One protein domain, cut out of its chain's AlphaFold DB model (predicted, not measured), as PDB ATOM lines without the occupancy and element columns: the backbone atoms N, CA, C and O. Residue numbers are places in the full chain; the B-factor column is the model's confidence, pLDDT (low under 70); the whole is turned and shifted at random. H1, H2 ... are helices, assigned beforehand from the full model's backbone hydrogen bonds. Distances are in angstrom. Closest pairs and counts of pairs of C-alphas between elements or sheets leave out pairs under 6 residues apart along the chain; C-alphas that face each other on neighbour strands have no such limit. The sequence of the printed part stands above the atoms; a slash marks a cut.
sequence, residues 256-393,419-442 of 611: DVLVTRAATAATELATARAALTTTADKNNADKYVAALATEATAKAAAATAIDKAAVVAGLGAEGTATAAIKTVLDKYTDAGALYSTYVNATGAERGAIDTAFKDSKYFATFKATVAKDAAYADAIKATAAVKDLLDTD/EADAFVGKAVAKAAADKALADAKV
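AT A GLANCE: This is residues 256 to 393 and 419 to 442 of the 611 residues of the protein "DUF4214 domain-containing protein" of Pseudomonas helleri (UniProt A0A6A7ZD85). A long helix, H7, makes a spine, with H2 side by side with it and running the opposite way; at one end of this pair H8 and H1 form a second pair, and at the other end the short helices H3, H4, H5 and H6 make a small, loose head. H1 packs on H8 alone, and H4 lies at the far side of the head. The printed part has 162 residues with eight named helices, H1 to H8 in chain order, and no named strand: it is all helix. The whole is loose, with a radius of gyration of the C-alphas of 20.5 A, and flat, spanning 61 by 39 by 20 A.

IN THESE COORDINATES: H7, residues 363 to 391, is 40.5 A long, from C-alpha 363 at (-30.957, -20.846, 42.184) to C-alpha 391, with a kink of 31 degrees near residue 370. H2, residues 279 to 300, is 32.1 A long. H8, residues 419 to 442, is 34.9 A long and ends at C-alpha 442 at (0.169, -18.800, 27.523). H1, residues 256 to 275, is 29.1 A long and begins at C-alpha 256 at (12.475, -25.010, 26.242). The shorter helices are H3, residues 305 to 316, H4, residues 323 to 329, H5, residues 335 to 344, and H6, residues 347 to 357.

HOW THE PARTS SIT: H7 is the hub, touching H2, H3, H5 and H8. H2 and H7 run opposite ways at a shallow tilt of 24 degrees, the C-alphas of Ala 298 and Tyr 376 closest at 4.7 A. H8 touches H2 with residues 420 to 431 alone, closest at Val 289 and Ala 427, C-alphas 6.5 A apart. H1 touches H8, opposite ways at a shallow tilt of 20 degrees, with C-alphas 265 and 430 closest at 5.0 A. H1 and H7 are apart. Residues 370 to 378 of H7 touch H5, the C-alphas of Val 343 and Ala 374 closest at 4.1 A. H5 and H6, a helical hairpin, only just touch, with 3 pairs of C-alphas within 8 A and the closest, those of Tyr 342 and Arg 350, at 5.9 A. H4 touches H6, closest at Ile 325 and Phe 357, C-alphas 6.2 A apart. H3 touches H7 at a steep tilt of 56 degrees, C-alphas 311 and 366 closest at 5.9 A. H2, H5, H6, H7 and H8 form an up and down bundle, each running against the one before it in the chain. Every O i to N i+4 pair is within hydrogen-bond range in H1, H2, H3, H4, H5, H6 and H8, and 23 of 25 are in H7.

THE WHOLE: The two farthest C-alphas, of Thr 277 and Gly 319, are 61.8 A apart. Residues 394 to 418 are not printed, and C-alphas 393 and 419 are 10.7 A apart across this cut, in the link from H7 to H8. Of the links printed whole, H3 to H4 is short and the others are tight. The mean pLDDT of the printed part is 86.9; residue 306, residues 319 to 329 and residues 392 to 393 are under 70.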
ATOM      1  N   ASP A 256      11.764 -23.825  26.748       91.12
ATOM      2  CA  ASP A 256      12.475 -25.010  26.242       91.12
ATOM      3  C   ASP A 256      12.937 -25.940  27.375       91.12
ATOM      4  O   ASP A 256      12.928 -27.170  27.240       91.12
ATOM      5  N   VAL A 257      13.282 -25.372  28.537       90.75
ATOM      6  CA  VAL A 257      13.604 -26.156  29.739       90.75
ATOM      7  C   VAL A 257      12.363 -26.905  30.228       90.75
ATOM      8  O   VAL A 257      12.446 -28.090  30.553       90.75
ATOM      9  N   LEU A 258      11.195 -26.256  30.212       91.88
ATOM     10  CA  LEU A 258       9.925 -26.890  30.580       91.88
ATOM     11  C   LEU A 258       9.510 -27.980  29.579       91.88
ATOM     12  O   LEU A 258       9.028 -29.028  30.004       91.88
ATOM     13  N   VAL A 259       9.760 -27.787  28.276       94.88
ATOM     14  CA  VAL A 259       9.574 -28.833  27.247       94.88
ATOM     15  C   VAL A 259      10.426 -30.056  27.573       94.88
ATOM     16  O   VAL A 259       9.921 -31.179  27.603       94.88
ATOM     17  N   THR A 260      11.706 -29.833  27.872       93.19
ATOM     18  CA  THR A 260      12.640 -30.907  28.227       93.19
ATOM     19  C   THR A 260      12.183 -31.631  29.492       93.19
ATOM     20  O   THR A 260      12.130 -32.858  29.520       93.19
ATOM     21  N   ARG A 261      11.769 -30.895  30.528       90.44
ATOM     22  CA  ARG A 261      11.279 -31.474  31.788       90.44
ATOM     23  C   ARG A 261      10.012 -32.307  31.595       90.44
ATOM     24  O   ARG A 261       9.923 -33.396  32.159       90.44
ATOM     25  N   ALA A 262       9.066 -31.841  30.781       93.25
ATOM     26  CA  ALA A 262       7.866 -32.603  30.443       93.25
ATOM     27  C   ALA A 262       8.210 -33.904  29.692       93.25
ATOM     28  O   ALA A 262       7.633 -34.955  29.985       93.25
ATOM     29  N   ALA A 263       9.187 -33.869  28.777       96.50
ATOM     30  CA  ALA A 263       9.674 -35.054  28.068       96.50
ATOM     31  C   ALA A 263      10.384 -36.053  29.005       96.50
ATOM     32  O   ALA A 263      10.133 -37.261  28.935       96.50
ATOM     33  N   THR A 264      11.209 -35.562  29.933       95.44
ATOM     34  CA  THR A 264      11.845 -36.394  30.964       95.44
ATOM     35  C   THR A 264      10.796 -37.056  31.852       95.44
ATOM     36  O   THR A 264      10.804 -38.277  31.994       95.44
ATOM     37  N   ALA A 265       9.831 -36.292  32.370       94.88
ATOM     38  CA  ALA A 265       8.757 -36.836  33.199       94.88
ATOM     39  C   ALA A 265       7.897 -37.870  32.442       94.88
ATOM     40  O   ALA A 265       7.440 -38.840  33.043       94.88
ATOM     41  N   ALA A 266       7.714 -37.717  31.122       96.81
ATOM     42  CA  ALA A 266       7.041 -38.723  30.294       96.81
ATOM     43  C   ALA A 266       7.813 -40.051  30.275       96.81
ATOM     44  O   ALA A 266       7.224 -41.123  30.423       96.81
ATOM     45  N   THR A 267       9.135 -39.970  30.120       97.94
ATOM     46  CA  THR A 267      10.033 -41.131  30.087       97.94
ATOM     47  C   THR A 267      10.082 -41.834  31.444       97.94
ATOM     48  O   THR A 267      10.002 -43.063  31.520       97.94
ATOM     49  N   GLU A 268      10.149 -41.066  32.534       96.88
ATOM     50  CA  GLU A 268      10.113 -41.602  33.896       96.88
ATOM     51  C   GLU A 268       8.777 -42.286  34.208       96.88
ATOM     52  O   GLU A 268       8.767 -43.376  34.779       96.88
ATOM     53  N   LEU A 269       7.652 -41.696  33.786       96.94
ATOM     54  CA  LEU A 269       6.329 -42.300  33.941       96.94
ATOM     55  C   LEU A 269       6.204 -43.612  33.153       96.94
ATOM     56  O   LEU A 269       5.700 -44.601  33.682       96.94
ATOM     57  N   ALA A 270       6.697 -43.650  31.911       97.12
ATOM     58  CA  ALA A 270       6.721 -44.869  31.103       97.12
ATOM     59  C   ALA A 270       7.573 -45.975  31.755       97.12
ATOM     60  O   ALA A 270       7.181 -47.142  31.754       97.12
ATOM     61  N   THR A 271       8.698 -45.599  32.368       96.88
ATOM     62  CA  THR A 271       9.569 -46.523  33.109       96.88
ATOM     63  C   THR A 271       8.871 -47.073  34.353       96.88
ATOM     64  O   THR A 271       8.843 -48.287  34.549       96.88
ATOM     65  N   ALA A 272       8.235 -46.212  35.154       95.19
ATOM     66  CA  ALA A 272       7.469 -46.639  36.327       95.19
ATOM     67  C   ALA A 272       6.293 -47.551  35.940       95.19
ATOM     68  O   ALA A 272       6.029 -48.551  36.600       95.19
ATOM     69  N   ARG A 273       5.627 -47.267  34.814       94.81
ATOM     70  CA  ARG A 273       4.568 -48.127  34.272       94.81
ATOM     71  C   ARG A 273       5.079 -49.516  33.890       94.81
ATOM     72  O   ARG A 273       4.377 -50.504  34.095       94.81
ATOM     73  N   ALA A 274       6.272 -49.591  33.302       94.31
ATOM     74  CA  ALA A 274       6.884 -50.857  32.908       94.31
ATOM     75  C   ALA A 274       7.278 -51.723  34.119       94.31
ATOM     76  O   ALA A 274       7.267 -52.947  33.998       94.31
ATOM     77  N   ALA A 275       7.570 -51.105  35.270       91.62
ATOM     78  CA  ALA A 275       7.897 -51.797  36.517       91.62
ATOM     79  C   ALA A 275       6.693 -52.513  37.163       91.62
ATOM     80  O   ALA A 275       6.883 -53.481  37.894       91.62
ATOM     81  N   LEU A 276       5.456 -52.099  36.857       89.38
ATOM     82  CA  LEU A 276       4.251 -52.799  37.314       89.38
ATOM     83  C   LEU A 276       4.190 -54.208  36.709       89.38
ATOM     84  O   LEU A 276       4.251 -54.381  35.487       89.38
ATOM     85  N   THR A 277       4.030 -55.233  37.543       85.38
ATOM     86  CA  THR A 277       4.181 -56.633  37.114       85.38
ATOM     87  C   THR A 277       2.876 -57.251  36.610       85.38
ATOM     88  O   THR A 277       2.906 -58.038  35.661       85.38
ATOM     89  N   THR A 278       1.716 -56.853  37.143       86.00
ATOM     90  CA  THR A 278       0.423 -57.438  36.755       86.00
ATOM     91  C   THR A 278      -0.304 -56.630  35.672       86.00
ATOM     92  O   THR A 278      -0.080 -55.436  35.473       86.00
ATOM     93  N   THR A 279      -1.206 -57.289  34.935       86.81
ATOM     94  CA  THR A 279      -2.088 -56.603  33.967       86.81
ATOM     95  C   THR A 279      -3.141 -55.745  34.676       86.81
ATOM     96  O   THR A 279      -3.529 -54.698  34.163       86.81
ATOM     97  N   ALA A 280      -3.591 -56.161  35.864       84.94
ATOM     98  CA  ALA A 280      -4.563 -55.412  36.654       84.94
ATOM     99  C   ALA A 280      -3.993 -54.057  37.101       84.94
ATOM    100  O   ALA A 280      -4.654 -53.038  36.908       84.94
ATOM    101  N   ASP A 281      -2.747 -54.036  37.579       85.88
ATOM    102  CA  ASP A 281      -2.088 -52.805  38.030       85.88
ATOM    103  C   ASP A 281      -1.838 -51.861  36.860       85.88
ATOM    104  O   ASP A 281      -2.132 -50.676  36.954       85.88
ATOM    105  N   LYS A 282      -1.400 -52.382  35.705       90.31
ATOM    106  CA  LYS A 282      -1.257 -51.574  34.484       90.31
ATOM    107  C   LYS A 282      -2.585 -50.937  34.055       90.31
ATOM    108  O   LYS A 282      -2.605 -49.756  33.706       90.31
ATOM    109  N   ASN A 283      -3.694 -51.675  34.125       90.50
ATOM    110  CA  ASN A 283      -5.020 -51.137  33.813       90.50
ATOM    111  C   ASN A 283      -5.472 -50.080  34.836       90.50
ATOM    112  O   ASN A 283      -6.070 -49.074  34.457       90.50
ATOM    113  N   ASN A 284      -5.202 -50.284  36.129       90.06
ATOM    114  CA  ASN A 284      -5.524 -49.306  37.173       90.06
ATOM    115  C   ASN A 284      -4.639 -48.053  37.075       90.06
ATOM    116  O   ASN A 284      -5.135 -46.945  37.247       90.06
ATOM    117  N   ALA A 285      -3.374 -48.206  36.690       92.44
ATOM    118  CA  ALA A 285      -2.454 -47.119  36.391       92.44
ATOM    119  C   ALA A 285      -2.939 -46.242  35.221       92.44
ATOM    120  O   ALA A 285      -2.889 -45.016  35.316       92.44
ATOM    121  N   ASP A 286      -3.481 -46.836  34.149       93.56
ATOM    122  CA  ASP A 286      -4.094 -46.064  33.050       93.56
ATOM    123  C   ASP A 286      -5.324 -45.285  33.519       93.56
ATOM    124  O   ASP A 286      -5.489 -44.109  33.187       93.56
ATOM    125  N   LYS A 287      -6.178 -45.923  34.332       94.31
ATOM    126  CA  LYS A 287      -7.334 -45.252  34.938       94.31
ATOM    127  C   LYS A 287      -6.898 -44.103  35.842       94.31
ATOM    128  O   LYS A 287      -7.561 -43.073  35.839       94.31
ATOM    129  N   TYR A 288      -5.803 -44.259  36.588       94.56
ATOM    130  CA  TYR A 288      -5.283 -43.219  37.474       94.56
ATOM    131  C   TYR A 288      -4.820 -41.995  36.678       94.56
ATOM    132  O   TYR A 288      -5.195 -40.870  36.999       94.56
ATOM    133  N   VAL A 289      -4.090 -42.206  35.579       95.56
ATOM    134  CA  VAL A 289      -3.682 -41.121  34.669       95.56
ATOM    135  C   VAL A 289      -4.899 -40.425  34.045       95.56
ATOM    136  O   VAL A 289      -4.938 -39.197  33.978       95.56
ATOM    137  N   ALA A 290      -5.920 -41.180  33.630       95.06
ATOM    138  CA  ALA A 290      -7.161 -40.607  33.104       95.06
ATOM    139  C   ALA A 290      -7.951 -39.814  34.167       95.06
ATOM    140  O   ALA A 290      -8.512 -38.754  33.865       95.06
ATOM    141  N   ALA A 291      -7.971 -40.293  35.415       94.81
ATOM    142  CA  ALA A 291      -8.591 -39.598  36.540       94.81
ATOM    143  C   ALA A 291      -7.861 -38.284  36.856       94.81
ATOM    144  O   ALA A 291      -8.513 -37.246  36.929       94.81
ATOM    145  N   LEU A 292      -6.521 -38.288  36.890       94.75
ATOM    146  CA  LEU A 292      -5.708 -37.073  37.044       94.75
ATOM    147  C   LEU A 292      -5.987 -36.032  35.950       94.75
ATOM    148  O   LEU A 292      -6.102 -34.841  36.239       94.75
ATOM    149  N   ALA A 293      -6.124 -36.459  34.691       93.12
ATOM    150  CA  ALA A 293      -6.465 -35.552  33.592       93.12
ATOM    151  C   ALA A 293      -7.876 -34.950  33.752       93.12
ATOM    152  O   ALA A 293      -8.093 -33.763  33.484       93.12
ATOM    153  N   THR A 294      -8.830 -35.755  34.225       94.31
ATOM    154  CA  THR A 294     -10.201 -35.312  34.522       94.31
ATOM    155  C   THR A 294     -10.216 -34.317  35.681       94.31
ATOM    156  O   THR A 294     -10.839 -33.261  35.577       94.31
ATOM    157  N   GLU A 295      -9.477 -34.606  36.752       93.50
ATOM    158  CA  GLU A 295      -9.306 -33.728  37.908       93.50
ATOM    159  C   GLU A 295      -8.683 -32.386  37.512       93.50
ATOM    160  O   GLU A 295      -9.213 -31.337  37.874       93.50
ATOM    161  N   ALA A 296      -7.618 -32.396  36.705       89.19
ATOM    162  CA  ALA A 296      -6.991 -31.175  36.205       89.19
ATOM    163  C   ALA A 296      -7.959 -30.327  35.358       89.19
ATOM    164  O   ALA A 296      -8.001 -29.103  35.505       89.19
ATOM    165  N   THR A 297      -8.769 -30.973  34.515       91.88
ATOM    166  CA  THR A 297      -9.789 -30.302  33.694       91.88
ATOM    167  C   THR A 297     -10.884 -29.680  34.562       91.88
ATOM    168  O   THR A 297     -11.243 -28.519  34.369       91.88
ATOM    169  N   ALA A 298     -11.384 -30.419  35.554       92.50
ATOM    170  CA  ALA A 298     -12.403 -29.926  36.475       92.50
ATOM    171  C   ALA A 298     -11.873 -28.778  37.349       92.50
ATOM    172  O   ALA A 298     -12.574 -27.791  37.554       92.50
ATOM    173  N   LYS A 299     -10.607 -28.852  37.779       89.69
ATOM    174  CA  LYS A 299      -9.925 -27.776  38.510       89.69
ATOM    175  C   LYS A 299      -9.841 -26.488  37.697       89.69
ATOM    176  O   LYS A 299     -10.100 -25.417  38.230       89.69
ATOM    177  N   ALA A 300      -9.486 -26.585  36.415       86.00
ATOM    178  CA  ALA A 300      -9.414 -25.427  35.524       86.00
ATOM    179  C   ALA A 300     -10.790 -24.780  35.276       86.00
ATOM    180  O   ALA A 300     -10.865 -23.592  34.975       86.00
ATOM    181  N   ALA A 301     -11.872 -25.553  35.412       89.75
ATOM    182  CA  ALA A 301     -13.247 -25.088  35.267       89.75
ATOM    183  C   ALA A 301     -13.906 -24.646  36.589       89.75
ATOM    184  O   ALA A 301     -15.059 -24.207  36.548       89.75
ATOM    185  N   ALA A 302     -13.219 -24.772  37.732       90.75
ATOM    186  CA  ALA A 302     -13.739 -24.434  39.057       90.75
ATOM    187  C   ALA A 302     -14.158 -22.955  39.157       90.75
ATOM    188  O   ALA A 302     -13.692 -22.097  38.404       90.75
ATOM    189  N   ALA A 303     -15.076 -22.658  40.075       87.56
ATOM    190  CA  ALA A 303     -15.551 -21.299  40.290       87.56
ATOM    191  C   ALA A 303     -14.436 -20.400  40.845       87.56
ATOM    192  O   ALA A 303     -13.622 -20.822  41.667       87.56
ATOM    193  N   THR A 304     -14.419 -19.132  40.427       81.44
ATOM    194  CA  THR A 304     -13.479 -18.161  40.999       81.44
ATOM    195  C   THR A 304     -13.896 -17.768  42.419       81.44
ATOM    196  O   THR A 304     -15.066 -17.879  42.800       81.44
ATOM    197  N   ALA A 305     -12.959 -17.232  43.209       75.75
ATOM    198  CA  ALA A 305     -13.273 -16.682  44.529       75.75
ATOM    199  C   ALA A 305     -14.339 -15.572  44.460       75.75
ATOM    200  O   ALA A 305     -15.177 -15.468  45.356       75.75
ATOM    201  N   ILE A 306     -14.351 -14.790  43.372       68.25
ATOM    202  CA  ILE A 306     -15.351 -13.746  43.116       68.25
ATOM    203  C   ILE A 306     -16.718 -14.368  42.835       68.25
ATOM    204  O   ILE A 306     -17.694 -13.962  43.463       68.25
ATOM    205  N   ASP A 307     -16.799 -15.366  41.949       81.25
ATOM    206  CA  ASP A 307     -18.061 -16.058  41.648       81.25
ATOM    207  C   ASP A 307     -18.666 -16.652  42.924       81.25
ATOM    208  O   ASP A 307     -19.858 -16.497  43.198       81.25
ATOM    209  N   LYS A 308     -17.821 -17.289  43.744       84.81
ATOM    210  CA  LYS A 308     -18.218 -17.855  45.032       84.81
ATOM    211  C   LYS A 308     -18.691 -16.776  46.004       84.81
ATOM    212  O   LYS A 308     -19.763 -16.922  46.588       84.81
ATOM    213  N   ALA A 309     -17.928 -15.697  46.175       79.69
ATOM    214  CA  ALA A 309     -18.288 -14.600  47.072       79.69
ATOM    215  C   ALA A 309     -19.598 -13.921  46.645       79.69
ATOM    216  O   ALA A 309     -20.451 -13.657  47.490       79.69
ATOM    217  N   ALA A 310     -19.795 -13.707  45.341       80.56
ATOM    218  CA  ALA A 310     -21.017 -13.137  44.784       80.56
ATOM    219  C   ALA A 310     -22.235 -14.035  45.040       80.56
ATOM    220  O   ALA A 310     -23.289 -13.543  45.446       80.56
ATOM    221  N   VAL A 311     -22.090 -15.352  44.859       85.00
ATOM    222  CA  VAL A 311     -23.152 -16.324  45.159       85.00
ATOM    223  C   VAL A 311     -23.476 -16.348  46.653       85.00
ATOM    224  O   VAL A 311     -24.645 -16.237  47.013       85.00
ATOM    225  N   VAL A 312     -22.470 -16.438  47.529       85.06
ATOM    226  CA  VAL A 312     -22.672 -16.461  48.989       85.06
ATOM    227  C   VAL A 312     -23.335 -15.170  49.480       85.06
ATOM    228  O   VAL A 312     -24.288 -15.232  50.255       85.06
ATOM    229  N   ALA A 313     -22.891 -14.008  48.993       83.56
ATOM    230  CA  ALA A 313     -23.482 -12.717  49.340       83.56
ATOM    231  C   ALA A 313     -24.921 -12.575  48.819       83.56
ATOM    232  O   ALA A 313     -25.800 -12.129  49.556       83.56
ATOM    233  N   GLY A 314     -25.181 -12.989  47.573       83.25
ATOM    234  CA  GLY A 314     -26.518 -12.965  46.979       83.25
ATOM    235  C   GLY A 314     -27.510 -13.820  47.765       83.25
ATOM    236  O   GLY A 314     -28.580 -13.340  48.133       83.25
ATOM    237  N   LEU A 315     -27.117 -15.051  48.101       79.00
ATOM    238  CA  LEU A 315     -27.918 -15.964  48.919       79.00
ATOM    239  C   LEU A 315     -28.157 -15.420  50.334       79.00
ATOM    240  O   LEU A 315     -29.276 -15.494  50.834       79.00
ATOM    241  N   GLY A 316     -27.138 -14.830  50.967       77.06
ATOM    242  CA  GLY A 316     -27.273 -14.205  52.288       77.06
ATOM    243  C   GLY A 316     -28.215 -12.994  52.307       77.06
ATOM    244  O   GLY A 316     -28.828 -12.711  53.333       77.06
ATOM    245  N   ALA A 317     -28.370 -12.302  51.174       76.38
ATOM    246  CA  ALA A 317     -29.239 -11.135  51.017       76.38
ATOM    247  C   ALA A 317     -30.659 -11.477  50.517       76.38
ATOM    248  O   ALA A 317     -31.436 -10.574  50.179       76.38
ATOM    249  N   GLU A 318     -31.031 -12.758  50.422       74.19
ATOM    250  CA  GLU A 318     -32.332 -13.167  49.889       74.19
ATOM    251  C   GLU A 318     -33.490 -12.861  50.863       74.19
ATOM    252  O   GLU A 318     -33.969 -13.709  51.608       74.19
ATOM    253  N   GLY A 319     -34.006 -11.630  50.808       59.31
ATOM    254  CA  GLY A 319     -35.155 -11.171  51.604       59.31
ATOM    255  C   GLY A 319     -36.527 -11.746  51.207       59.31
ATOM    256  O   GLY A 319     -37.539 -11.304  51.744       59.31
ATOM    257  N   THR A 320     -36.589 -12.692  50.262       57.34
ATOM    258  CA  THR A 320     -37.830 -13.303  49.733       57.34
ATOM    259  C   THR A 320     -37.946 -14.801  50.024       57.34
ATOM    260  O   THR A 320     -38.787 -15.469  49.423       57.34
ATOM    261  N   ALA A 321     -37.112 -15.350  50.917       64.25
ATOM    262  CA  ALA A 321     -37.154 -16.764  51.276       64.25
ATOM    263  C   ALA A 321     -38.571 -17.171  51.726       64.25
ATOM    264  O   ALA A 321     -39.073 -16.721  52.756       64.25
ATOM    265  N   THR A 322     -39.235 -18.030  50.947       61.84
ATOM    266  CA  THR A 322     -40.497 -18.657  51.360       61.84
ATOM    267  C   THR A 322     -40.263 -19.499  52.622       61.84
ATOM    268  O   THR A 322     -39.133 -19.904  52.893       61.84
ATOM    269  N   ALA A 323     -41.303 -19.829  53.400       64.12
ATOM    270  CA  ALA A 323     -41.149 -20.680  54.595       64.12
ATOM    271  C   ALA A 323     -40.438 -22.022  54.292       64.12
ATOM    272  O   ALA A 323     -39.681 -22.535  55.119       64.12
ATOM    273  N   ALA A 324     -40.635 -22.549  53.079       62.56
ATOM    274  CA  ALA A 324     -39.951 -23.731  52.565       62.56
ATOM    275  C   ALA A 324     -38.450 -23.486  52.322       62.56
ATOM    276  O   ALA A 324     -37.630 -24.248  52.826       62.56
ATOM    277  N   ILE A 325     -38.080 -22.398  51.634       64.75
ATOM    278  CA  ILE A 325     -36.673 -22.021  51.394       64.75
ATOM    279  C   ILE A 325     -35.965 -21.705  52.718       64.75
ATOM    280  O   ILE A 325     -34.833 -22.129  52.936       64.75
ATOM    281  N   LYS A 326     -36.655 -21.032  53.644       67.38
ATOM    282  CA  LYS A 326     -36.132 -20.722  54.974       67.38
ATOM    283  C   LYS A 326     -35.846 -21.989  55.787       67.38
ATOM    284  O   LYS A 326     -34.782 -22.091  56.379       67.38
ATOM    285  N   THR A 327     -36.736 -22.980  55.756       68.69
ATOM    286  CA  THR A 327     -36.528 -24.271  56.444       68.69
ATOM    287  C   THR A 327     -35.333 -25.043  55.875       68.69
ATOM    288  O   THR A 327     -34.684 -25.797  56.594       68.69
ATOM    289  N   VAL A 328     -35.032 -24.874  54.586       67.25
ATOM    290  CA  VAL A 328     -33.841 -25.457  53.952       67.25
ATOM    291  C   VAL A 328     -32.584 -24.712  54.386       67.25
ATOM    292  O   VAL A 328     -31.628 -25.366  54.784       67.25
ATOM    293  N   LEU A 329     -32.591 -23.377  54.358       68.62
ATOM    294  CA  LEU A 329     -31.460 -22.550  54.790       68.62
ATOM    295  C   LEU A 329     -31.145 -22.729  56.280       68.62
ATOM    296  O   LEU A 329     -29.978 -22.861  56.616       68.62
ATOM    297  N   ASP A 330     -32.157 -22.841  57.145       73.56
ATOM    298  CA  ASP A 330     -32.004 -23.050  58.595       73.56
ATOM    299  C   ASP A 330     -31.337 -24.407  58.941       73.56
ATOM    300  O   ASP A 330     -30.870 -24.594  60.065       73.56
ATOM    301  N   LYS A 331     -31.264 -25.366  57.997       78.81
ATOM    302  CA  LYS A 331     -30.478 -26.609  58.167       78.81
ATOM    303  C   LYS A 331     -28.970 -26.376  58.076       78.81
ATOM    304  O   LYS A 331     -28.203 -27.256  58.465       78.81
ATOM    305  N   TYR A 332     -28.552 -25.234  57.543       81.31
ATOM    306  CA  TYR A 332     -27.161 -24.857  57.346       81.31
ATOM    307  C   TYR A 332     -26.842 -23.629  58.195       81.31
ATOM    308  O   TYR A 332     -27.694 -22.782  58.443       81.31
ATOM    309  N   THR A 333     -25.599 -23.525  58.658       77.50
ATOM    310  CA  THR A 333     -25.188 -22.419  59.534       77.50
ATOM    311  C   THR A 333     -25.235 -21.067  58.813       77.50
ATOM    312  O   THR A 333     -25.597 -20.064  59.419       77.50
ATOM    313  N   ASP A 334     -24.903 -21.050  57.518       82.00
ATOM    314  CA  ASP A 334     -24.997 -19.891  56.626       82.00
ATOM    315  C   ASP A 334     -25.002 -20.324  55.138       82.00
ATOM    316  O   ASP A 334     -24.935 -21.514  54.802       82.00
ATOM    317  N   ALA A 335     -25.073 -19.351  54.221       81.81
ATOM    318  CA  ALA A 335     -25.022 -19.594  52.776       81.81
ATOM    319  C   ALA A 335     -23.688 -20.210  52.299       81.81
ATOM    320  O   ALA A 335     -23.661 -20.935  51.302       81.81
ATOM    321  N   GLY A 336     -22.584 -19.958  53.007       84.81
ATOM    322  CA  GLY A 336     -21.287 -20.582  52.744       84.81
ATOM    323  C   GLY A 336     -21.262 -22.060  53.143       84.81
ATOM    324  O   GLY A 336     -20.694 -22.882  52.420       84.81
ATOM    325  N   ALA A 337     -21.928 -22.423  54.238       86.31
ATOM    326  CA  ALA A 337     -22.108 -23.799  54.676       86.31
ATOM    327  C   ALA A 337     -22.959 -24.588  53.672       86.31
ATOM    328  O   ALA A 337     -22.552 -25.676  53.276       86.31
ATOM    329  N   LEU A 338     -24.065 -24.015  53.174       87.38
ATOM    330  CA  LEU A 338     -24.857 -24.615  52.088       87.38
ATOM    331  C   LEU A 338     -23.994 -24.880  50.844       87.38
ATOM    332  O   LEU A 338     -24.025 -25.982  50.293       87.38
ATOM    333  N   TYR A 339     -23.203 -23.887  50.423       90.12
ATOM    334  CA  TYR A 339     -22.286 -24.017  49.289       90.12
ATOM    335  C   TYR A 339     -21.306 -25.178  49.502       90.12
ATOM    336  O   TYR A 339     -21.190 -26.066  48.659       90.12
ATOM    337  N   SER A 340     -20.624 -25.197  50.651       89.25
ATOM    338  CA  SER A 340     -19.645 -26.231  50.996       89.25
ATOM    339  C   SER A 340     -20.271 -27.626  51.066       89.25
ATOM    340  O   SER A 340     -19.701 -28.589  50.547       89.25
ATOM    341  N   THR A 341     -21.464 -27.752  51.655       89.56
ATOM    342  CA  THR A 341     -22.177 -29.031  51.700       89.56
ATOM    343  C   THR A 341     -22.542 -29.507  50.301       89.56
ATOM    344  O   THR A 341     -22.304 -30.671  49.997       89.56
ATOM    345  N   TYR A 342     -23.055 -28.634  49.426       92.44
ATOM    346  CA  TYR A 342     -23.401 -29.017  48.055       92.44
ATOM    347  C   TYR A 342     -22.193 -29.543  47.275       92.44
ATOM    348  O   TYR A 342     -22.286 -30.580  46.619       92.44
ATOM    349  N   VAL A 343     -21.051 -28.852  47.366       92.88
ATOM    350  CA  VAL A 343     -19.805 -29.243  46.685       92.88
ATOM    351  C   VAL A 343     -19.350 -30.641  47.105       92.88
ATOM    352  O   VAL A 343     -18.899 -31.424  46.274       92.88
ATOM    353  N   ASN A 344     -19.506 -30.982  48.384       89.94
ATOM    354  CA  ASN A 344     -19.049 -32.261  48.922       89.94
ATOM    355  C   ASN A 344     -20.110 -33.376  48.880       89.94
ATOM    356  O   ASN A 344     -19.755 -34.539  49.085       89.94
ATOM    357  N   ALA A 345     -21.369 -33.049  48.591       88.81
ATOM    358  CA  ALA A 345     -22.505 -33.968  48.583       88.81
ATOM    359  C   ALA A 345     -22.474 -34.973  47.415       88.81
ATOM    360  O   ALA A 345     -21.902 -34.717  46.358       88.81
ATOM    361  N   THR A 346     -23.140 -36.114  47.591       89.69
ATOM    362  CA  THR A 346     -23.428 -37.101  46.538       89.69
ATOM    363  C   THR A 346     -24.443 -36.567  45.522       89.69
ATOM    364  O   THR A 346     -25.191 -35.627  45.789       89.69
ATOM    365  N   GLY A 347     -24.543 -37.209  44.351       88.44
ATOM    366  CA  GLY A 347     -25.538 -36.834  43.337       88.44
ATOM    367  C   GLY A 347     -26.987 -36.854  43.851       88.44
ATOM    368  O   GLY A 347     -27.775 -35.982  43.488       88.44
ATOM    369  N   ALA A 348     -27.323 -37.795  44.739       88.62
ATOM    370  CA  ALA A 348     -28.649 -37.880  45.353       88.62
ATOM    371  C   ALA A 348     -28.914 -36.715  46.324       88.62
ATOM    372  O   ALA A 348     -29.971 -36.087  46.268       88.62
ATOM    373  N   GLU A 349     -27.939 -36.384  47.173       89.00
ATOM    374  CA  GLU A 349     -28.026 -35.262  48.114       89.00
ATOM    375  C   GLU A 349     -28.092 -33.913  47.387       89.00
ATOM    376  O   GLU A 349     -28.914 -33.067  47.739       89.00
ATOM    377  N   ARG A 350     -27.310 -33.733  46.315       92.44
ATOM    378  CA  ARG A 350     -27.407 -32.550  45.446       92.44
ATOM    379  C   ARG A 350     -28.786 -32.434  44.802       92.44
ATOM    380  O   ARG A 350     -29.351 -31.347  44.792       92.44
ATOM    381  N   GLY A 351     -29.369 -33.544  44.340       91.75
ATOM    382  CA  GLY A 351     -30.738 -33.572  43.813       91.75
ATOM    383  C   GLY A 351     -31.799 -33.163  44.845       91.75
ATOM    384  O   GLY A 351     -32.762 -32.468  44.507       91.75
ATOM    385  N   ALA A 352     -31.608 -33.535  46.114       87.88
ATOM    386  CA  ALA A 352     -32.475 -33.103  47.208       87.88
ATOM    387  C   ALA A 352     -32.335 -31.598  47.494       87.88
ATOM    388  O   ALA A 352     -33.352 -30.918  47.652       87.88
ATOM    389  N   ILE A 353     -31.105 -31.068  47.502       87.31
ATOM    390  CA  ILE A 353     -30.851 -29.626  47.661       87.31
ATOM    391  C   ILE A 353     -31.456 -28.843  46.489       87.31
ATOM    392  O   ILE A 353     -32.188 -27.882  46.714       87.31
ATOM    393  N   ASP A 354     -31.230 -29.290  45.251       91.19
ATOM    394  CA  ASP A 354     -31.791 -28.680  44.043       91.19
ATOM    395  C   ASP A 354     -33.320 -28.599  44.112       91.19
ATOM    396  O   ASP A 354     -33.906 -27.550  43.857       91.19
ATOM    397  N   THR A 355     -33.978 -29.697  44.496       88.56
ATOM    398  CA  THR A 355     -35.444 -29.759  44.607       88.56
ATOM    399  C   THR A 355     -35.970 -28.789  45.657       88.56
ATOM    400  O   THR A 355     -36.993 -28.138  45.446       88.56
ATOM    401  N   ALA A 356     -35.270 -28.686  46.785       81.81
ATOM    402  CA  ALA A 356     -35.677 -27.850  47.901       81.81
ATOM    403  C   ALA A 356     -35.406 -26.353  47.653       81.81
ATOM    404  O   ALA A 356     -36.077 -25.505  48.239       81.81
ATOM    405  N   PHE A 357     -34.450 -26.032  46.774       81.62
ATOM    406  CA  PHE A 357     -33.985 -24.668  46.516       81.62
ATOM    407  C   PHE A 357     -34.393 -24.104  45.141       81.62
ATOM    408  O   PHE A 357     -34.109 -22.945  44.843       81.62
ATOM    409  N   LYS A 358     -35.101 -24.885  44.312       86.62
ATOM    410  CA  LYS A 358     -35.471 -24.529  42.926       86.62
ATOM    411  C   LYS A 358     -36.239 -23.209  42.765       86.62
ATOM    412  O   LYS A 358     -36.200 -22.624  41.688       86.62
ATOM    413  N   ASP A 359     -36.946 -22.768  43.807       84.50
ATOM    414  CA  ASP A 359     -37.798 -21.571  43.778       84.50
ATOM    415  C   ASP A 359     -37.057 -20.294  44.251       84.50
ATOM    416  O   ASP A 359     -37.650 -19.217  44.272       84.50
ATOM    417  N   SER A 360     -35.768 -20.384  44.621       84.19
ATOM    418  CA  SER A 360     -34.931 -19.210  44.931       84.19
ATOM    419  C   SER A 360     -34.625 -18.400  43.671       84.19
ATOM    420  O   SER A 360     -34.285 -18.951  42.619       84.19
ATOM    421  N   LYS A 361     -34.624 -17.067  43.793       85.88
ATOM    422  CA  LYS A 361     -34.230 -16.175  42.684       85.88
ATOM    423  C   LYS A 361     -32.747 -16.301  42.310       85.88
ATOM    424  O   LYS A 361     -32.358 -15.904  41.215       85.88
ATOM    425  N   TYR A 362     -31.925 -16.851  43.206       86.88
ATOM    426  CA  TYR A 362     -30.499 -17.091  42.993       86.88
ATOM    427  C   TYR A 362     -30.184 -18.532  42.584       86.88
ATOM    428  O   TYR A 362     -29.019 -18.829  42.327       86.88
ATOM    429  N   PHE A 363     -31.180 -19.425  42.479       87.50
ATOM    430  CA  PHE A 363     -30.957 -20.846  42.184       87.50
ATOM    431  C   PHE A 363     -30.136 -21.073  40.909       87.50
ATOM    432  O   PHE A 363     -29.202 -21.871  40.917       87.50
ATOM    433  N   ALA A 364     -30.436 -20.345  39.829       89.88
ATOM    434  CA  ALA A 364     -29.717 -20.479  38.563       89.88
ATOM    435  C   ALA A 364     -28.226 -20.123  38.702       89.88
ATOM    436  O   ALA A 364     -27.365 -20.904  38.296       89.88
ATOM    437  N   THR A 365     -27.919 -18.978  39.321       89.94
ATOM    438  CA  THR A 365     -26.539 -18.522  39.550       89.94
ATOM    439  C   THR A 365     -25.810 -19.428  40.536       89.94
ATOM    440  O   THR A 365     -24.678 -19.819  40.279       89.94
ATOM    441  N   PHE A 366     -26.471 -19.820  41.630       90.69
ATOM    442  CA  PHE A 366     -25.941 -20.785  42.586       90.69
ATOM    443  C   PHE A 366     -25.550 -22.076  41.872       90.69
ATOM    444  O   PHE A 366     -24.376 -22.428  41.881       90.69
ATOM    445  N   LYS A 367     -26.499 -22.725  41.186       92.44
ATOM    446  CA  LYS A 367     -26.297 -24.012  40.511       92.44
ATOM    447  C   LYS A 367     -25.197 -23.950  39.457       92.44
ATOM    448  O   LYS A 367     -24.376 -24.860  39.396       92.44
ATOM    449  N   ALA A 368     -25.143 -22.880  38.663       92.88
ATOM    450  CA  ALA A 368     -24.091 -22.687  37.668       92.88
ATOM    451  C   ALA A 368     -22.684 -22.615  38.294       92.88
ATOM    452  O   ALA A 368     -21.724 -23.100  37.695       92.88
ATOM    453  N   THR A 369     -22.565 -22.037  39.491       92.75
ATOM    454  CA  THR A 369     -21.293 -21.893  40.209       92.75
ATOM    455  C   THR A 369     -20.941 -23.151  41.008       92.75
ATOM    456  O   THR A 369     -19.870 -23.714  40.796       92.75
ATOM    457  N   VAL A 370     -21.843 -23.665  41.858       93.19
ATOM    458  CA  VAL A 370     -21.551 -24.847  42.694       93.19
ATOM    459  C   VAL A 370     -21.339 -26.121  41.886       93.19
ATOM    460  O   VAL A 370     -20.588 -26.983  42.327       93.19
ATOM    461  N   ALA A 371     -21.955 -26.256  40.706       94.12
ATOM    462  CA  ALA A 371     -21.752 -27.429  39.857       94.12
ATOM    463  C   ALA A 371     -20.300 -27.552  39.369       94.12
ATOM    464  O   ALA A 371     -19.811 -28.669  39.213       94.12
ATOM    465  N   LYS A 372     -19.602 -26.426  39.167       93.75
ATOM    466  CA  LYS A 372     -18.185 -26.406  38.778       93.75
ATOM    467  C   LYS A 372     -17.303 -26.966  39.893       93.75
ATOM    468  O   LYS A 372     -16.531 -27.895  39.668       93.75
ATOM    469  N   ASP A 373     -17.478 -26.455  41.108       93.56
ATOM    470  CA  ASP A 373     -16.708 -26.895  42.274       93.56
ATOM    471  C   ASP A 373     -17.068 -28.324  42.694       93.56
ATOM    472  O   ASP A 373     -16.185 -29.098  43.056       93.56
ATOM    473  N   ALA A 374     -18.346 -28.705  42.596       93.50
ATOM    474  CA  ALA A 374     -18.795 -30.073  42.844       93.50
ATOM    475  C   ALA A 374     -18.170 -31.062  41.850       93.50
ATOM    476  O   ALA A 374     -17.737 -32.137  42.254       93.50
ATOM    477  N   ALA A 375     -18.066 -30.698  40.566       94.94
ATOM    478  CA  ALA A 375     -17.395 -31.529  39.568       94.94
ATOM    479  C   ALA A 375     -15.906 -31.726  39.892       94.94
ATOM    480  O   ALA A 375     -15.390 -32.834  39.752       94.94
ATOM    481  N   TYR A 376     -15.219 -30.681  40.366       94.44
ATOM    482  CA  TYR A 376     -13.832 -30.799  40.820       94.44
ATOM    483  C   TYR A 376     -13.706 -31.679  42.073       94.44
ATOM    484  O   TYR A 376     -12.872 -32.582  42.100       94.44
ATOM    485  N   ALA A 377     -14.572 -31.489  43.071       91.75
ATOM    486  CA  ALA A 377     -14.590 -32.318  44.276       91.75
ATOM    487  C   ALA A 377     -14.873 -33.800  43.966       91.75
ATOM    488  O   ALA A 377     -14.229 -34.689  44.527       91.75
ATOM    489  N   ASP A 378     -15.801 -34.082  43.049       91.62
ATOM    490  CA  ASP A 378     -16.096 -35.441  42.595       91.62
ATOM    491  C   ASP A 378     -14.915 -36.060  41.831       91.62
ATOM    492  O   ASP A 378     -14.621 -37.241  42.017       91.62
ATOM    493  N   ALA A 379     -14.197 -35.271  41.025       93.75
ATOM    494  CA  ALA A 379     -13.000 -35.737  40.331       93.75
ATOM    495  C   ALA A 379     -11.872 -36.110  41.308       93.75
ATOM    496  O   ALA A 379     -11.276 -37.171  41.144       93.75
ATOM    497  N   ILE A 380     -11.643 -35.323  42.370       92.00
ATOM    498  CA  ILE A 380     -10.678 -35.663  43.437       92.00
ATOM    499  C   ILE A 380     -11.037 -37.006  44.084       92.00
ATOM    500  O   ILE A 380     -10.176 -37.874  44.244       92.00
ATOM    501  N   LYS A 381     -12.313 -37.205  44.441       89.25
ATOM    502  CA  LYS A 381     -12.786 -38.471  45.030       89.25
ATOM    503  C   LYS A 381     -12.574 -39.645  44.070       89.25
ATOM    504  O   LYS A 381     -12.163 -40.717  44.506       89.25
ATOM    505  N   ALA A 382     -12.827 -39.447  42.775       89.69
ATOM    506  CA  ALA A 382     -12.593 -40.463  41.754       89.69
ATOM    507  C   ALA A 382     -11.099 -40.798  41.607       89.69
ATOM    508  O   ALA A 382     -10.747 -41.976  41.569       89.69
ATOM    509  N   THR A 383     -10.215 -39.794  41.590       91.56
ATOM    510  CA  THR A 383      -8.758 -39.992  41.576       91.56
ATOM    511  C   THR A 383      -8.291 -40.774  42.802       91.56
ATOM    512  O   THR A 383      -7.533 -41.732  42.654       91.56
ATOM    513  N   ALA A 384      -8.773 -40.416  43.997       87.12
ATOM    514  CA  ALA A 384      -8.447 -41.115  45.240       87.12
ATOM    515  C   ALA A 384      -8.906 -42.581  45.206       87.12
ATOM    516  O   ALA A 384      -8.105 -43.477  45.449       87.12
ATOM    517  N   ALA A 385     -10.147 -42.846  44.786       85.75
ATOM    518  CA  ALA A 385     -10.664 -44.209  44.677       85.75
ATOM    519  C   ALA A 385      -9.859 -45.073  43.688       85.75
ATOM    520  O   ALA A 385      -9.631 -46.257  43.930       85.75
ATOM    521  N   VAL A 386      -9.413 -44.499  42.565       88.06
ATOM    522  CA  VAL A 386      -8.563 -45.221  41.605       88.06
ATOM    523  C   VAL A 386      -7.141 -45.407  42.141       88.06
ATOM    524  O   VAL A 386      -6.552 -46.458  41.883       88.06
ATOM    525  N   LYS A 387      -6.605 -44.444  42.906       86.31
ATOM    526  CA  LYS A 387      -5.337 -44.615  43.628       86.31
ATOM    527  C   LYS A 387      -5.434 -45.813  44.566       86.31
ATOM    528  O   LYS A 387      -4.599 -46.700  44.464       86.31
ATOM    529  N   ASP A 388      -6.472 -45.884  45.393       83.75
ATOM    530  CA  ASP A 388      -6.658 -46.978  46.349       83.75
ATOM    531  C   ASP A 388      -6.738 -48.340  45.638       83.75
ATOM    532  O   ASP A 388      -6.152 -49.317  46.095       83.75
ATOM    533  N   LEU A 389      -7.390 -48.412  44.470       82.69
ATOM    534  CA  LEU A 389      -7.433 -49.630  43.645       82.69
ATOM    535  C   LEU A 389      -6.071 -50.044  43.071       82.69
ATOM    536  O   LEU A 389      -5.855 -51.235  42.844       82.69
ATOM    537  N   LEU A 390      -5.196 -49.084  42.767       81.81
ATOM    538  CA  LEU A 390      -3.828 -49.338  42.308       81.81
ATOM    539  C   LEU A 390      -2.907 -49.728  43.474       81.81
ATOM    540  O   LEU A 390      -1.994 -50.523  43.292       81.81
ATOM    541  N   ASP A 391      -3.172 -49.173  44.653       72.06
ATOM    542  CA  ASP A 391      -2.356 -49.308  45.861       72.06
ATOM    543  C   ASP A 391      -2.791 -50.479  46.763       72.06
ATOM    544  O   ASP A 391      -2.174 -50.779  47.782       72.06
ATOM    545  N   THR A 392      -3.872 -51.176  46.396       65.88
ATOM    546  CA  THR A 392      -4.328 -52.371  47.111       65.88
ATOM    547  C   THR A 392      -3.416 -53.553  46.781       65.88
ATOM    548  O   THR A 392      -3.631 -54.262  45.794       65.88
ATOM    549  N   ASP A 393      -2.437 -53.817  47.645       55.28
ATOM    550  CA  ASP A 393      -1.639 -55.039  47.593       55.28
ATOM    551  C   ASP A 393      -2.494 -56.260  47.985       55.28
ATOM    552  O   ASP A 393      -2.784 -56.517  49.155       55.28
ATOM    553  N   GLU A 419       6.258 -50.133  43.830       86.56
ATOM    554  CA  GLU A 419       6.089 -49.850  42.408       86.56
ATOM    555  C   GLU A 419       4.839 -49.001  42.117       86.56
ATOM    556  O   GLU A 419       4.907 -48.091  41.285       86.56
ATOM    557  N   ALA A 420       3.715 -49.257  42.801       86.19
ATOM    558  CA  ALA A 420       2.491 -48.461  42.671       86.19
ATOM    559  C   ALA A 420       2.692 -47.032  43.192       86.19
ATOM    560  O   ALA A 420       2.366 -46.071  42.488       86.19
ATOM    561  N   ASP A 421       3.307 -46.881  44.368       85.38
ATOM    562  CA  ASP A 421       3.647 -45.575  44.938       85.38
ATOM    563  C   ASP A 421       4.603 -44.787  44.030       85.38
ATOM    564  O   ASP A 421       4.398 -43.595  43.767       85.38
ATOM    565  N   ALA A 422       5.620 -45.458  43.474       90.00
ATOM    566  CA  ALA A 422       6.528 -44.850  42.508       90.00
ATOM    567  C   ALA A 422       5.788 -44.382  41.244       90.00
ATOM    568  O   ALA A 422       6.019 -43.261  40.778       90.00
ATOM    569  N   PHE A 423       4.874 -45.195  40.700       94.12
ATOM    570  CA  PHE A 423       4.060 -44.813  39.545       94.12
ATOM    571  C   PHE A 423       3.189 -43.588  39.838       94.12
ATOM    572  O   PHE A 423       3.194 -42.642  39.047       94.12
ATOM    573  N   VAL A 424       2.491 -43.566  40.979       92.19
ATOM    574  CA  VAL A 424       1.662 -42.427  41.404       92.19
ATOM    575  C   VAL A 424       2.501 -41.151  41.480       92.19
ATOM    576  O   VAL A 424       2.129 -40.135  40.886       92.19
ATOM    577  N   GLY A 425       3.670 -41.210  42.125       91.12
ATOM    578  CA  GLY A 425       4.585 -40.073  42.217       91.12
ATOM    579  C   GLY A 425       5.017 -39.542  40.845       91.12
ATOM    580  O   GLY A 425       5.000 -38.331  40.610       91.12
ATOM    581  N   LYS A 426       5.346 -40.434  39.898       95.69
ATOM    582  CA  LYS A 426       5.720 -40.039  38.528       95.69
ATOM    583  C   LYS A 426       4.544 -39.498  37.716       95.69
ATOM    584  O   LYS A 426       4.734 -38.557  36.944       95.69
ATOM    585  N   ALA A 427       3.335 -40.023  37.903       95.19
ATOM    586  CA  ALA A 427       2.139 -39.540  37.216       95.19
ATOM    587  C   ALA A 427       1.781 -38.110  37.654       95.19
ATOM    588  O   ALA A 427       1.545 -37.245  36.807       95.19
ATOM    589  N   VAL A 428       1.838 -37.833  38.961       92.38
ATOM    590  CA  VAL A 428       1.639 -36.485  39.516       92.38
ATOM    591  C   VAL A 428       2.722 -35.520  39.021       92.38
ATOM    592  O   VAL A 428       2.403 -34.418  38.574       92.38
ATOM    593  N   ALA A 429       3.994 -35.934  39.029       91.62
ATOM    594  CA  ALA A 429       5.096 -35.110  38.528       91.62
ATOM    595  C   ALA A 429       4.939 -34.766  37.034       91.62
ATOM    596  O   ALA A 429       5.175 -33.624  36.633       91.62
ATOM    597  N   LYS A 430       4.488 -35.723  36.211       93.44
ATOM    598  CA  LYS A 430       4.203 -35.493  34.790       93.44
ATOM    599  C   LYS A 430       3.056 -34.507  34.588       93.44
ATOM    600  O   LYS A 430       3.207 -33.571  33.805       93.44
ATOM    601  N   ALA A 431       1.952 -34.675  35.315       91.31
ATOM    602  CA  ALA A 431       0.823 -33.749  35.252       91.31
ATOM    603  C   ALA A 431       1.237 -32.316  35.646       91.31
ATOM    604  O   ALA A 431       0.858 -31.352  34.980       91.31
ATOM    605  N   ALA A 432       2.073 -32.171  36.680       88.06
ATOM    606  CA  ALA A 432       2.612 -30.877  37.096       88.06
ATOM    607  C   ALA A 432       3.530 -30.248  36.030       88.06
ATOM    608  O   ALA A 432       3.418 -29.052  35.758       88.06
ATOM    609  N   ALA A 433       4.406 -31.040  35.399       90.00
ATOM    610  CA  ALA A 433       5.299 -30.565  34.341       90.00
ATOM    611  C   ALA A 433       4.531 -30.105  33.088       90.00
ATOM    612  O   ALA A 433       4.835 -29.046  32.540       90.00
ATOM    613  N   ASP A 434       3.512 -30.859  32.664       91.00
ATOM    614  CA  ASP A 434       2.663 -30.483  31.526       91.00
ATOM    615  C   ASP A 434       1.888 -29.197  31.796       91.00
ATOM    616  O   ASP A 434       1.799 -28.334  30.921       91.00
ATOM    617  N   LYS A 435       1.357 -29.050  33.016       88.12
ATOM    618  CA  LYS A 435       0.645 -27.840  33.422       88.12
ATOM    619  C   LYS A 435       1.561 -26.618  33.391       88.12
ATOM    620  O   LYS A 435       1.201 -25.623  32.771       88.12
ATOM    621  N   ALA A 436       2.748 -26.702  33.998       88.31
ATOM    622  CA  ALA A 436       3.719 -25.607  33.983       88.31
ATOM    623  C   ALA A 436       4.108 -25.216  32.546       88.31
ATOM    624  O   ALA A 436       4.163 -24.035  32.211       88.31
ATOM    625  N   LEU A 437       4.306 -26.199  31.661       92.38
ATOM    626  CA  LEU A 437       4.585 -25.944  30.248       92.38
ATOM    627  C   LEU A 437       3.416 -25.247  29.529       92.38
ATOM    628  O   LEU A 437       3.644 -24.328  28.741       92.38
ATOM    629  N   ALA A 438       2.179 -25.686  29.762       90.75
ATOM    630  CA  ALA A 438       0.995 -25.077  29.159       90.75
ATOM    631  C   ALA A 438       0.806 -23.626  29.631       90.75
ATOM    632  O   ALA A 438       0.633 -22.730  28.802       90.75
ATOM    633  N   ASP A 439       0.918 -23.389  30.938       87.69
ATOM    634  CA  ASP A 439       0.804 -22.058  31.536       87.69
ATOM    635  C   ASP A 439       1.919 -21.129  31.030       87.69
ATOM    636  O   ASP A 439       1.655 -19.980  30.670       87.69
ATOM    637  N   ALA A 440       3.159 -21.629  30.927       91.25
ATOM    638  CA  ALA A 440       4.294 -20.845  30.443       91.25
ATOM    639  C   ALA A 440       4.106 -20.408  28.987       91.25
ATOM    640  O   ALA A 440       4.351 -19.247  28.668       91.25
ATOM    641  N   LYS A 441       3.586 -21.289  28.121       93.00
ATOM    642  CA  LYS A 441       3.262 -20.941  26.727       93.00
ATOM    643  C   LYS A 441       2.217 -19.830  26.633       93.00
ATOM    644  O   LYS A 441       2.345 -18.942  25.794       93.00
ATOM    645  N   VAL A 442       1.187 -19.862  27.479       90.44
ATOM    646  CA  VAL A 442       0.169 -18.800  27.523       90.44
ATOM    647  C   VAL A 442       0.778 -17.487  28.021       90.44
ATOM    648  O   VAL A 442       0.527 -16.430  27.434       90.44
TER     649      VAL A 442